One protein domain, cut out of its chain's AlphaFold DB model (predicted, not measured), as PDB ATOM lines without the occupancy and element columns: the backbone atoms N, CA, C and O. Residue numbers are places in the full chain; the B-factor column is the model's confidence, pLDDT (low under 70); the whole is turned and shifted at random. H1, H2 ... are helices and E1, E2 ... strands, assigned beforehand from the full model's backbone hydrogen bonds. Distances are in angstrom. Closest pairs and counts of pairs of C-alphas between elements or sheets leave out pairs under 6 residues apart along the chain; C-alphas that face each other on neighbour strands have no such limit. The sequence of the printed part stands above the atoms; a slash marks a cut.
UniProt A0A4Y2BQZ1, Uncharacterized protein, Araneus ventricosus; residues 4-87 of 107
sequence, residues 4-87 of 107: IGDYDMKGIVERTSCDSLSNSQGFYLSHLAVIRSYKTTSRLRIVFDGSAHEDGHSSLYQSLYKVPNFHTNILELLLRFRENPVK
ATOM      1  N   ILE A   4       3.630 -14.190  17.499       88.38
ATOM      2  CA  ILE A   4       2.744 -13.531  16.526       88.38
ATOM      3  C   ILE A   4       3.472 -13.276  15.203       88.38
ATOM      4  O   ILE A   4       2.902 -13.536  14.146       88.38
ATOM      5  N   GLY A   5       4.740 -12.859  15.232       91.06
ATOM      6  CA  GLY A   5       5.548 -12.716  14.021       91.06
ATOM      7  C   GLY A   5       5.745 -14.039  13.276       91.06
ATOM      8  O   GLY A   5       5.751 -14.057  12.049       91.06
ATOM      9  N   ASP A   6       5.846 -15.163  13.994       90.25
ATOM     10  CA  ASP A   6       5.867 -16.499  13.381       90.25
ATOM     11  C   ASP A   6       4.525 -16.868  12.725       90.25
ATOM     12  O   ASP A   6       4.522 -17.538  11.694       90.25
ATOM     13  N   TYR A   7       3.392 -16.420  13.279       91.19
ATOM     14  CA  TYR A   7       2.077 -16.619  12.661       91.19
ATOM     15  C   TYR A   7       1.922 -15.805  11.376       91.19
ATOM     16  O   TYR A   7       1.503 -16.364  10.365       91.19
ATOM     17  N   ASP A   8       2.310 -14.532  11.400       93.12
ATOM     18  CA  ASP A   8       2.279 -13.639  10.233       93.12
ATOM     19  C   ASP A   8       3.170 -14.179   9.103       93.12
ATOM     20  O   ASP A   8       2.721 -14.366   7.978       93.12
ATOM     21  N   MET A   9       4.411 -14.565   9.422       93.81
ATOM     22  CA  MET A   9       5.344 -15.148   8.448       93.81
ATOM     23  C   MET A   9       4.817 -16.443   7.807       93.81
ATOM     24  O   MET A   9       5.151 -16.749   6.664       93.81
ATOM     25  N   LYS A  10       4.020 -17.225   8.541       91.62
ATOM     26  CA  LYS A  10       3.420 -18.477   8.056       91.62
ATOM     27  C   LYS A  10       2.082 -18.280   7.346       91.62
ATOM     28  O   LYS A  10       1.513 -19.277   6.912       91.62
ATOM     29  N   GLY A  11       1.574 -17.051   7.257       91.12
ATOM     30  CA  GLY A  11       0.252 -16.766   6.697       91.12
ATOM     31  C   GLY A  11      -0.904 -17.299   7.547       91.12
ATOM     32  O   GLY A  11      -1.981 -17.542   7.022       91.12
ATOM     33  N   ILE A  12      -0.688 -17.517   8.849       91.44
ATOM     34  CA  ILE A  12      -1.741 -17.949   9.788       91.44
ATOM     35  C   ILE A  12      -2.624 -16.760  10.197       91.44
ATOM     36  O   ILE A  12      -3.793 -16.936  10.527       91.44
ATOM     37  N   VAL A  13      -2.049 -15.558  10.220       91.00
ATOM     38  CA  VAL A  13      -2.745 -14.302  10.515       91.00
ATOM     39  C   VAL A  13      -2.393 -13.277   9.449       91.00
ATOM     40  O   VAL A  13      -1.313 -13.341   8.862       91.00
ATOM     41  N   GLU A  14      -3.278 -12.311   9.248       88.81
ATOM     42  CA  GLU A  14      -3.054 -11.172   8.363       88.81
ATOM     43  C   GLU A  14      -3.008  -9.860   9.152       88.81
ATOM     44  O   GLU A  14      -3.601  -9.721  10.227       88.81
ATOM     45  N   ARG A  15      -2.292  -8.869   8.617       88.25
ATOM     46  CA  ARG A  15      -2.331  -7.507   9.157       88.25
ATOM     47  C   ARG A  15      -3.626  -6.836   8.711       88.25
ATOM     48  O   ARG A  15      -3.847  -6.679   7.516       88.25
ATOM     49  N   THR A  16      -4.421  -6.369   9.668       81.44
ATOM     50  CA  THR A  16      -5.620  -5.565   9.402       81.44
ATOM     51  C   THR A  16      -5.385  -4.094   9.749       81.44
ATOM     52  O   THR A  16      -4.606  -3.775  10.651       81.44
ATOM     53  N   SER A  17      -6.034  -3.189   9.017       79.25
ATOM     54  CA  SER A  17      -6.001  -1.750   9.303       79.25
ATOM     55  C   SER A  17      -7.086  -1.374  10.319       79.25
ATOM     56  O   SER A  17      -8.133  -2.017  10.376       79.25
ATOM     57  N   CYS A  18      -6.888  -0.309  11.099       66.88
ATOM     58  CA  CYS A  18      -7.967   0.214  11.949       66.88
ATOM     59  C   CYS A  18      -9.170   0.708  11.125       66.88
ATOM     60  O   CYS A  18     -10.302   0.619  11.588       66.88
ATOM     61  N   ASP A  19      -8.949   1.155   9.887       65.69
ATOM     62  CA  ASP A  19     -10.013   1.653   9.007       65.69
ATOM     63  C   ASP A  19     -10.943   0.526   8.515       65.69
ATOM     64  O   ASP A  19     -12.128   0.743   8.281       65.69
ATOM     65  N   SER A  20     -10.462  -0.720   8.435       60.19
ATOM     66  CA  SER A  20     -11.318  -1.888   8.153       60.19
ATOM     67  C   SER A  20     -12.265  -2.243   9.310       60.19
ATOM     68  O   SER A  20     -13.310  -2.857   9.083       60.19
ATOM     69  N   LEU A  21     -11.947  -1.819  10.539       60.62
ATOM     70  CA  LEU A  21     -12.797  -2.005  11.721       60.62
ATOM     71  C   LEU A  21     -13.896  -0.940  11.841       60.62
ATOM     72  O   LEU A  21     -14.870  -1.165  12.546       60.62
ATOM     73  N   SER A  22     -13.791   0.208  11.163       60.09
ATOM     74  CA  SER A  22     -14.845   1.233  11.240       60.09
ATOM     75  C   SER A  22     -16.113   0.833  10.479       60.09
ATOM     76  O   SER A  22     -17.190   1.343  10.772       60.09
ATOM     77  N   ASN A  23     -15.983  -0.081   9.511       57.78
ATOM     78  CA  ASN A  23     -17.074  -0.560   8.658       57.78
ATOM     79  C   ASN A  23     -17.524  -1.996   8.987       57.78
ATOM     80  O   ASN A  23     -18.414  -2.516   8.317       57.78
ATOM     81  N   SER A  24     -16.922  -2.650   9.987       63.00
ATOM     82  CA  SER A  24     -17.255  -4.021  10.387       63.00
ATOM     83  C   SER A  24     -17.241  -4.179  11.907       63.00
ATOM     84  O   SER A  24     -16.435  -3.568  12.603       63.00
ATOM     85  N   GLN A  25     -18.139  -5.003  12.447       67.38
ATOM     86  CA  GLN A  25     -18.130  -5.315  13.873       67.38
ATOM     87  C   GLN A  25     -16.976  -6.283  14.162       67.38
ATOM     88  O   GLN A  25     -17.114  -7.496  14.020       67.38
ATOM     89  N   GLY A  26     -15.812  -5.735  14.506       73.88
ATOM     90  CA  GLY A  26     -14.644  -6.521  14.893       73.88
ATOM     91  C   GLY A  26     -14.707  -6.978  16.348       73.88
ATOM     92  O   GLY A  26     -15.331  -6.341  17.195       73.88
ATOM     93  N   PHE A  27     -14.023  -8.081  16.644       80.25
ATOM     94  CA  PHE A  27     -13.889  -8.613  17.994       80.25
ATOM     95  C   PHE A  27     -12.409  -8.732  18.358       80.25
ATOM     96  O   PHE A  27     -11.629  -9.346  17.627       80.25
ATOM     97  N   TYR A  28     -12.016  -8.171  19.501       84.62
ATOM     98  CA  TYR A  28     -10.662  -8.332  20.020       84.62
ATOM     99  C   TYR A  28     -10.572  -9.597  20.861       84.62
ATOM    100  O   TYR A  28     -11.207  -9.725  21.905       84.62
ATOM    101  N   LEU A  29      -9.738 -10.533  20.418       88.12
ATOM    102  CA  LEU A  29      -9.517 -11.769  21.146       88.12
ATOM    103  C   LEU A  29      -8.535 -11.523  22.298       88.12
ATOM    104  O   LEU A  29      -7.343 -11.274  22.081       88.12
ATOM    105  N   SER A  30      -9.048 -11.588  23.528       90.94
ATOM    106  CA  SER A  30      -8.222 -11.522  24.734       90.94
ATOM    107  C   SER A  30      -7.149 -12.608  24.672       90.94
ATOM    108  O   SER A  30      -7.439 -13.761  24.343       90.94
ATOM    109  N   HIS A  31      -5.894 -12.243  24.934       90.69
ATOM    110  CA  HIS A  31      -4.770 -13.159  24.800       90.69
ATOM    111  C   HIS A  31      -3.809 -13.071  25.981       90.69
ATOM    112  O   HIS A  31      -3.472 -11.993  26.464       90.69
ATOM    113  N   LEU A  32      -3.340 -14.234  26.433       91.75
ATOM    114  CA  LEU A  32      -2.423 -14.366  27.557       91.75
ATOM    115  C   LEU A  32      -1.190 -15.181  27.165       91.75
ATOM    116  O   LEU A  32      -1.281 -16.290  26.634       91.75
ATOM    117  N   ALA A  33      -0.018 -14.641  27.485       90.94
ATOM    118  CA  ALA A  33       1.253 -15.332  27.357       90.94
ATOM    119  C   ALA A  33       1.423 -16.378  28.473       90.94
ATOM    120  O   ALA A  33       1.545 -16.038  29.648       90.94
ATOM    121  N   VAL A  34       1.498 -17.657  28.102       90.19
ATOM    122  CA  VAL A  34       1.789 -18.761  29.025       90.19
ATOM    123  C   VAL A  34       3.198 -19.284  28.772       90.19
ATOM    124  O   VAL A  34       3.489 -19.867  27.721       90.19
ATOM    125  N   ILE A  35       4.073 -19.108  29.764       89.69
ATOM    126  CA  ILE A  35       5.462 -19.575  29.723       89.69
ATOM    127  C   ILE A  35       5.540 -20.989  30.299       89.69
ATOM    128  O   ILE A  35       5.139 -21.252  31.431       89.69
ATOM    129  N   ARG A  36       6.087 -21.918  29.517       84.31
ATOM    130  CA  ARG A  36       6.311 -23.316  29.900       84.31
ATOM    131  C   ARG A  36       7.808 -23.565  30.004       84.31
ATOM    132  O   ARG A  36       8.437 -24.033  29.056       84.31
ATOM    133  N   SER A  37       8.368 -23.252  31.167       82.56
ATOM    134  CA  SER A  37       9.808 -23.350  31.457       82.56
ATOM    135  C   SER A  37      10.397 -24.752  31.243       82.56
ATOM    136  O   SER A  37      11.569 -24.875  30.909       82.56
ATOM    137  N   TYR A  38       9.581 -25.801  31.363       80.75
ATOM    138  CA  TYR A  38       9.981 -27.206  31.230       80.75
ATOM    139  C   TYR A  38      10.019 -27.737  29.782       80.75
ATOM    140  O   TYR A  38      10.395 -28.887  29.560       80.75
ATOM    141  N   LYS A  39       9.591 -26.955  28.779       77.44
ATOM    142  CA  LYS A  39       9.552 -27.387  27.370       77.44
ATOM    143  C   LYS A  39      10.764 -26.853  26.608       77.44
ATOM    144  O   LYS A  39      10.960 -25.647  26.520       77.44
ATOM    145  N   THR A  40      11.531 -27.734  25.970       67.94
ATOM    146  CA  THR A  40      12.681 -27.343  25.132       67.94
ATOM    147  C   THR A  40      12.238 -26.611  23.860       67.94
ATOM    148  O   THR A  40      12.860 -25.626  23.461       67.94
ATOM    149  N   THR A  41      11.115 -27.042  23.271       66.38
ATOM    150  CA  THR A  41      10.474 -26.459  22.080       66.38
ATOM    151  C   THR A  41       9.137 -25.796  22.444       66.38
ATOM    152  O   THR A  41       8.327 -26.399  23.150       66.38
ATOM    153  N   SER A  42       8.880 -24.579  21.938       71.38
ATOM    154  CA  SER A  42       7.671 -23.769  22.220       71.38
ATOM    155  C   SER A  42       7.512 -23.356  23.694       71.38
ATOM    156  O   SER A  42       6.484 -23.622  24.323       71.38
ATOM    157  N   ARG A  43       8.545 -22.697  24.240       78.69
ATOM    158  CA  ARG A  43       8.594 -22.175  25.623       78.69
ATOM    159  C   ARG A  43       7.519 -21.135  25.933       78.69
ATOM    160  O   ARG A  43       7.146 -20.985  27.090       78.69
ATOM    161  N   LEU A  44       7.029 -20.438  24.915       86.06
ATOM    162  CA  LEU A  44       5.949 -19.467  25.006       86.06
ATOM    163  C   LEU A  44       4.777 -19.957  24.157       86.06
ATOM    164  O   LEU A  44       4.974 -20.382  23.016       86.06
ATOM    165  N   ARG A  45       3.567 -19.900  24.710       86.50
ATOM    166  CA  ARG A  45       2.317 -20.079  23.967       86.50
ATOM    167  C   ARG A  45       1.390 -18.918  24.265       86.50
ATOM    168  O   ARG A  45       1.322 -18.476  25.407       86.50
ATOM    169  N   ILE A  46       0.669 -18.479  23.247       90.12
ATOM    170  CA  ILE A  46      -0.409 -17.511  23.403       90.12
ATOM    171  C   ILE A  46      -1.698 -18.308  23.583       90.12
ATOM    172  O   ILE A  46      -1.998 -19.191  22.778       90.12
ATOM    173  N   VAL A  47      -2.403 -18.056  24.681       91.25
ATOM    174  CA  VAL A  47      -3.735 -18.603  24.940       91.25
ATOM    175  C   VAL A  47      -4.739 -17.520  24.609       91.25
ATOM    176  O   VAL A  47      -4.643 -16.422  25.145       91.25
ATOM    177  N   PHE A  48      -5.673 -17.845  23.729       91.56
ATOM    178  CA  PHE A  48      -6.758 -16.963  23.347       91.56
ATOM    179  C   PHE A  48      -8.013 -17.308  24.146       91.56
ATOM    180  O   PHE A  48      -8.390 -18.480  24.229       91.56
ATOM    181  N   ASP A  49      -8.650 -16.298  24.726       92.31
ATOM    182  CA  ASP A  49      -9.908 -16.431  25.449       92.31
ATOM    183  C   ASP A  49     -11.061 -15.873  24.606       92.31
ATOM    184  O   ASP A  49     -11.319 -14.672  24.585       92.31
ATOM    185  N   GLY A  50     -11.762 -16.769  23.907       90.50
ATOM    186  CA  GLY A  50     -12.966 -16.433  23.141       90.50
ATOM    187  C   GLY A  50     -14.230 -16.264  23.984       90.50
ATOM    188  O   GLY A  50     -15.294 -16.018  23.417       90.50
ATOM    189  N   SER A  51     -14.147 -16.419  25.310       90.81
ATOM    190  CA  SER A  51     -15.272 -16.194  26.224       90.81
ATOM    191  C   SER A  51     -15.285 -14.792  26.836       90.81
ATOM    192  O   SER A  51     -16.334 -14.356  27.313       90.81
ATOM    193  N   ALA A  52     -14.155 -14.077  26.795       91.44
ATOM    194  CA  ALA A  52     -14.068 -12.682  27.211       91.44
ATOM    195  C   ALA A  52     -15.058 -11.816  26.412       91.44
ATOM    196  O   ALA A  52     -15.256 -12.035  25.222       91.44
ATOM    197  N   HIS A  53     -15.712 -10.864  27.066       90.44
ATOM    198  CA  HIS A  53     -16.639  -9.916  26.448       90.44
ATOM    199  C   HIS A  53     -16.846  -8.726  27.382       90.44
ATOM    200  O   HIS A  53     -16.586  -8.823  28.583       90.44
ATOM    201  N   GLU A  54     -17.295  -7.609  26.820       86.94
ATOM    202  CA  GLU A  54     -17.749  -6.455  27.590       86.94
ATOM    203  C   GLU A  54     -19.161  -6.696  28.141       86.94
ATOM    204  O   GLU A  54     -19.951  -7.450  27.562       86.94
ATOM    205  N   ASP A  55     -19.490  -6.034  29.251       88.06
ATOM    206  CA  ASP A  55     -20.814  -6.129  29.863       88.06
ATOM    207  C   ASP A  55     -21.905  -5.727  28.858       88.06
ATOM    208  O   ASP A  55     -21.868  -4.655  28.259       88.06
ATOM    209  N   GLY A  56     -22.896  -6.602  28.673       87.44
ATOM    210  CA  GLY A  56     -23.991  -6.384  27.721       87.44
ATOM    211  C   GLY A  56     -23.693  -6.801  26.274       87.44
ATOM    212  O   GLY A  56     -24.597  -6.726  25.443       87.44
ATOM    213  N   HIS A  57     -22.489  -7.293  25.971       88.38
ATOM    214  CA  HIS A  57     -22.119  -7.813  24.650       88.38
ATOM    215  C   HIS A  57     -21.983  -9.343  24.651       88.38
ATOM    216  O   HIS A  57     -21.775  -9.966  25.686       88.38
ATOM    217  N   SER A  58     -22.118  -9.985  23.487       87.62
ATOM    218  CA  SER A  58     -21.855 -11.427  23.355       87.62
ATOM    219  C   SER A  58     -20.366 -11.701  23.160       87.62
ATOM    220  O   SER A  58     -19.669 -10.935  22.492       87.62
ATOM    221  N   SER A  59     -19.874 -12.810  23.712       91.25
ATOM    222  CA  SER A  59     -18.512 -13.284  23.439       91.25
ATOM    223  C   SER A  59     -18.411 -13.995  22.093       91.25
ATOM    224  O   SER A  59     -19.412 -14.491  21.568       91.25
ATOM    225  N   LEU A  60     -17.189 -14.132  21.565       88.88
ATOM    226  CA  LEU A  60     -16.941 -14.872  20.326       88.88
ATOM    227  C   LEU A  60     -17.570 -16.272  20.373       88.88
ATOM    228  O   LEU A  60     -18.288 -16.659  19.457       88.88
ATOM    229  N   TYR A  61     -17.378 -17.018  21.463       89.06
ATOM    230  CA  TYR A  61     -17.957 -18.360  21.604       89.06
ATOM    231  C   TYR A  61     -19.489 -18.388  21.651       89.06
ATOM    232  O   TYR A  61     -20.079 -19.412  21.305       89.06
ATOM    233  N   GLN A  62     -20.145 -17.310  22.084       90.06
ATOM    234  CA  GLN A  62     -21.606 -17.200  22.039       90.06
ATOM    235  C   GLN A  62     -22.111 -16.854  20.635       90.06
ATOM    236  O   GLN A  62     -23.192 -17.305  20.263       90.06
ATOM    237  N   SER A  63     -21.331 -16.093  19.867       88.00
ATOM    238  CA  SER A  63     -21.649 -15.707  18.489       88.00
ATOM    239  C   SER A  63     -21.396 -16.819  17.465       88.00
ATOM    240  O   SER A  63     -21.939 -16.769  16.365       88.00
ATOM    241  N   LEU A  64     -20.592 -17.834  17.801       86.56
ATOM    242  CA  LEU A  64     -20.344 -18.981  16.925       86.56
ATOM    243  C   LEU A  64     -21.552 -19.926  16.859       86.56
ATOM    244  O   LEU A  64     -22.130 -20.319  17.877       86.56
ATOM    245  N   TYR A  65     -21.879 -20.375  15.646       87.00
ATOM    246  CA  TYR A  65     -22.893 -21.404  15.439       87.00
ATOM    247  C   TYR A  65     -22.446 -22.735  16.061       87.00
ATOM    248  O   TYR A  65     -21.397 -23.288  15.727       87.00
ATOM    249  N   LYS A  66     -23.260 -23.270  16.976       84.19
ATOM    250  CA  LYS A  66     -22.986 -24.551  17.634       84.19
ATOM    251  C   LYS A  66     -23.351 -25.700  16.708       84.19
ATOM    252  O   LYS A  66     -24.524 -25.999  16.501       84.19
ATOM    253  N   VAL A  67     -22.331 -26.376  16.205       83.19
ATOM    254  CA  VAL A  67     -22.493 -27.592  15.412       83.19
ATOM    255  C   VAL A  67     -22.630 -28.804  16.350       83.19
ATOM    256  O   VAL A  67     -22.043 -28.796  17.439       83.19
ATOM    257  N   PRO A  68     -23.393 -29.853  15.976       87.12
ATOM    258  CA  PRO A  68     -23.396 -31.113  16.705       87.12
ATOM    259  C   PRO A  68     -21.983 -31.643  16.950       87.12
ATOM    260  O   PRO A  68     -21.072 -31.482  16.141       87.12
ATOM    261  N   ASN A  69     -21.806 -32.287  18.095       81.12
ATOM    262  CA  ASN A  69     -20.522 -32.840  18.479       81.12
ATOM    263  C   ASN A  69     -20.176 -34.053  17.587       81.12
ATOM    264  O   ASN A  69     -20.874 -35.064  17.629       81.12
ATOM    265  N   PHE A  70     -19.088 -33.956  16.816       80.19
ATOM    266  CA  PHE A  70     -18.594 -35.025  15.933       80.19
ATOM    267  C   PHE A  70     -17.495 -35.901  16.554       80.19
ATOM    268  O   PHE A  70     -16.850 -36.674  15.843       80.19
ATOM    269  N   HIS A  71     -17.227 -35.790  17.857       81.50
ATOM    270  CA  HIS A  71     -16.195 -36.608  18.487       81.50
ATOM    271  C   HIS A  71     -16.546 -38.095  18.371       81.50
ATOM    272  O   HIS A  71     -17.593 -38.552  18.831       81.50
ATOM    273  N   THR A  72     -15.633 -38.864  17.779       82.19
ATOM    274  CA  THR A  72     -15.716 -40.323  17.783       82.19
ATOM    275  C   THR A  72     -15.675 -40.829  19.219       82.19
ATOM    276  O   THR A  72     -14.895 -40.337  20.039       82.19
ATOM    277  N   ASN A  73     -16.481 -41.844  19.529       90.75
ATOM    278  CA  ASN A  73     -16.397 -42.518  20.814       90.75
ATOM    279  C   ASN A  73     -14.986 -43.110  20.985       90.75
ATOM    280  O   ASN A  73     -14.597 -44.041  20.280       90.75
ATOM    281  N   ILE A  74     -14.215 -42.556  21.927       92.00
ATOM    282  CA  ILE A  74     -12.811 -42.933  22.147       92.00
ATOM    283  C   ILE A  74     -12.698 -44.420  22.495       92.00
ATOM    284  O   ILE A  74     -11.778 -45.087  22.031       92.00
ATOM    285  N   LEU A  75     -13.636 -44.961  23.278       93.44
ATOM    286  CA  LEU A  75     -13.615 -46.373  23.645       93.44
ATOM    287  C   LEU A  75     -13.820 -47.260  22.414       93.44
ATOM    288  O   LEU A  75     -13.058 -48.201  22.210       93.44
ATOM    289  N   GLU A  76     -14.802 -46.936  21.574       93.62
ATOM    290  CA  GLU A  76     -15.061 -47.653  20.320       93.62
ATOM    291  C   GLU A  76     -13.855 -47.589  19.372       93.62
ATOM    292  O   GLU A  76     -13.431 -48.615  18.835       93.62
ATOM    293  N   LEU A  77     -13.251 -46.405  19.228       92.69
ATOM    294  CA  LEU A  77     -12.035 -46.205  18.441       92.69
ATOM    295  C   LEU A  77     -10.889 -47.089  18.953       92.69
ATOM    296  O   LEU A  77     -10.232 -47.763  18.161       92.69
ATOM    297  N   LEU A  78     -10.663 -47.120  20.269       93.00
ATOM    298  CA  LEU A  78      -9.611 -47.931  20.887       93.00
ATOM    299  C   LEU A  78      -9.872 -49.436  20.754       93.00
ATOM    300  O   LEU A  78      -8.913 -50.195  20.601       93.00
ATOM    301  N   LEU A  79     -11.132 -49.875  20.807       94.56
ATOM    302  CA  LEU A  79     -11.505 -51.275  20.594       94.56
ATOM    303  C   LEU A  79     -11.201 -51.705  19.156       94.56
ATOM    304  O   LEU A  79     -10.448 -52.660  18.973       94.56
ATOM    305  N   ARG A  80     -11.656 -50.947  18.151       92.69
ATOM    306  CA  ARG A  80     -11.340 -51.211  16.733       92.69
ATOM    307  C   ARG A  80      -9.845 -51.158  16.449       92.69
ATOM    308  O   ARG A  80      -9.298 -51.996  15.739       92.69
ATOM    309  N   PHE A  81      -9.144 -50.204  17.059       92.81
ATOM    310  CA  PHE A  81      -7.696 -50.093  16.923       92.81
ATOM    311  C   PHE A  81      -6.970 -51.354  17.414       92.81
ATOM    312  O   PHE A  81      -5.906 -51.683  16.895       92.81
ATOM    313  N   ARG A  82      -7.527 -52.091  18.389       94.12
ATOM    314  CA  ARG A  82      -6.946 -53.337  18.918       94.12
ATOM    315  C   ARG A  82      -7.175 -54.566  18.040       94.12
ATOM    316  O   ARG A  82      -6.417 -55.515  18.213       94.12
ATOM    317  N   GLU A  83      -8.143 -54.548  17.125       95.38
ATOM    318  CA  GLU A  83      -8.504 -55.705  16.285       95.38
ATOM    319  C   GLU A  83      -7.380 -56.123  15.326       95.38
ATOM    320  O   GLU A  83      -7.293 -57.287  14.943       95.38
ATOM    321  N   ASN A  84      -6.483 -55.197  14.971       91.56
ATOM    322  CA  ASN A  84      -5.400 -55.452  14.027       91.56
ATOM    323  C   ASN A  84      -4.047 -55.683  14.734       91.56
ATOM    324  O   ASN A  84      -3.715 -54.979  15.700       91.56
ATOM    325  N   PRO A  85      -3.217 -56.627  14.240       91.94
ATOM    326  CA  PRO A  85      -1.908 -56.931  14.822       91.94
ATOM    327  C   PRO A  85      -0.876 -55.814  14.605       91.94
ATOM    328  O   PRO A  85       0.048 -55.672  15.403       91.94
ATOM    329  N   VAL A  86      -1.046 -54.998  13.559       93.88
ATOM    330  CA  VAL A  86      -0.164 -53.875  13.211       93.88
ATOM    331  C   VAL A  86      -0.963 -52.576  13.224       93.88
ATOM    332  O   VAL A  86      -2.102 -52.536  12.764       93.88
ATOM    333  N   LYS A  87      -0.365 -51.516  13.774       92.38
ATOM    334  CA  LYS A  87      -1.005 -50.222  14.029       92.38
ATOM    335  C   LYS A  87      -0.085 -49.082  13.607       92.38
ATOM    336  O   LYS A  87       1.110 -49.133  13.886       92.38
TER     337      LYS A  87
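AT A GLANCE: This is residues 4 to 87 of the 107 residues of an uncharacterized protein of Araneus ventricosus (UniProt A0A4Y2BQZ1). An open, strung-out model: a single hairpin of two strands, E1 and E2, is its one sheet, and four short helices are scattered round it without touching one another. Residues 65 to 87 stick out as a long tail with H4 near its end, and this tail makes much of the length; residues 6 to 11, 19 to 25 and 37 to 42 stick out as well. The printed part has 84 residues, with four named helices and two named strands in the order H1, H2, E1, E2, H3, H4, and the sheet E1 - E2 is antiparallel. The class is mixed, helices and strands, with under half of the residues in named elements. The whole is extended, with a radius of gyration of the C-alphas of 19.8 A and spans of 59 by 37 by 25 A.

IN THESE COORDINATES: H1, residues 4 to 9, begins with C-alpha 4 at (2.744, -13.531, 16.526). H2 is residues 18 to 21. E1, residues 30 to 35, is 16.6 A long from C-alpha 30 at (-8.222, -11.522, 24.734) to C-alpha 35. E2, residues 44 to 49, is 16.2 A long. H3 is residues 60 to 63. H4, residues 74 to 82, is 12.4 A long and ends with C-alpha 82 at (-6.946, -53.337, 18.918).

HOW THE PARTS SIT: E1 and E2 form a hairpin of antiparallel neighbours, with 152 degrees between their directions. C-alphas 31 and 48 face each other at 4.5 A, and C-alphas 35 and 44 at 4.7 A. N 34 and O 45 are within hydrogen-bond range at 2.8 A, as are N 49 and O 30 at 2.8 A. H1 is apart from both strands, and H4 is apart from both too. H2 is apart from E2, and H3 is apart from E1. The helices touch no helix. In H1 and H4 every O i to N i+4 pair is within hydrogen-bond range, while H2 and H3, with 4 residues each, are too short for such a pair; in each of these two, the 1 pair of O i and N i+3 is within range.

THE WHOLE: The two C-alphas farthest apart are those of Ser 22 and Pro 85, 59.7 A. Without the stretches that stand free, the body is 42 residues spanning 36 by 27 by 17 A. The printed part has no cut, and its links are short but not tight. The mean pLDDT of the printed part is 85.3, and the model's confidence is under 70 at residues 18 to 25 and 40 to 41.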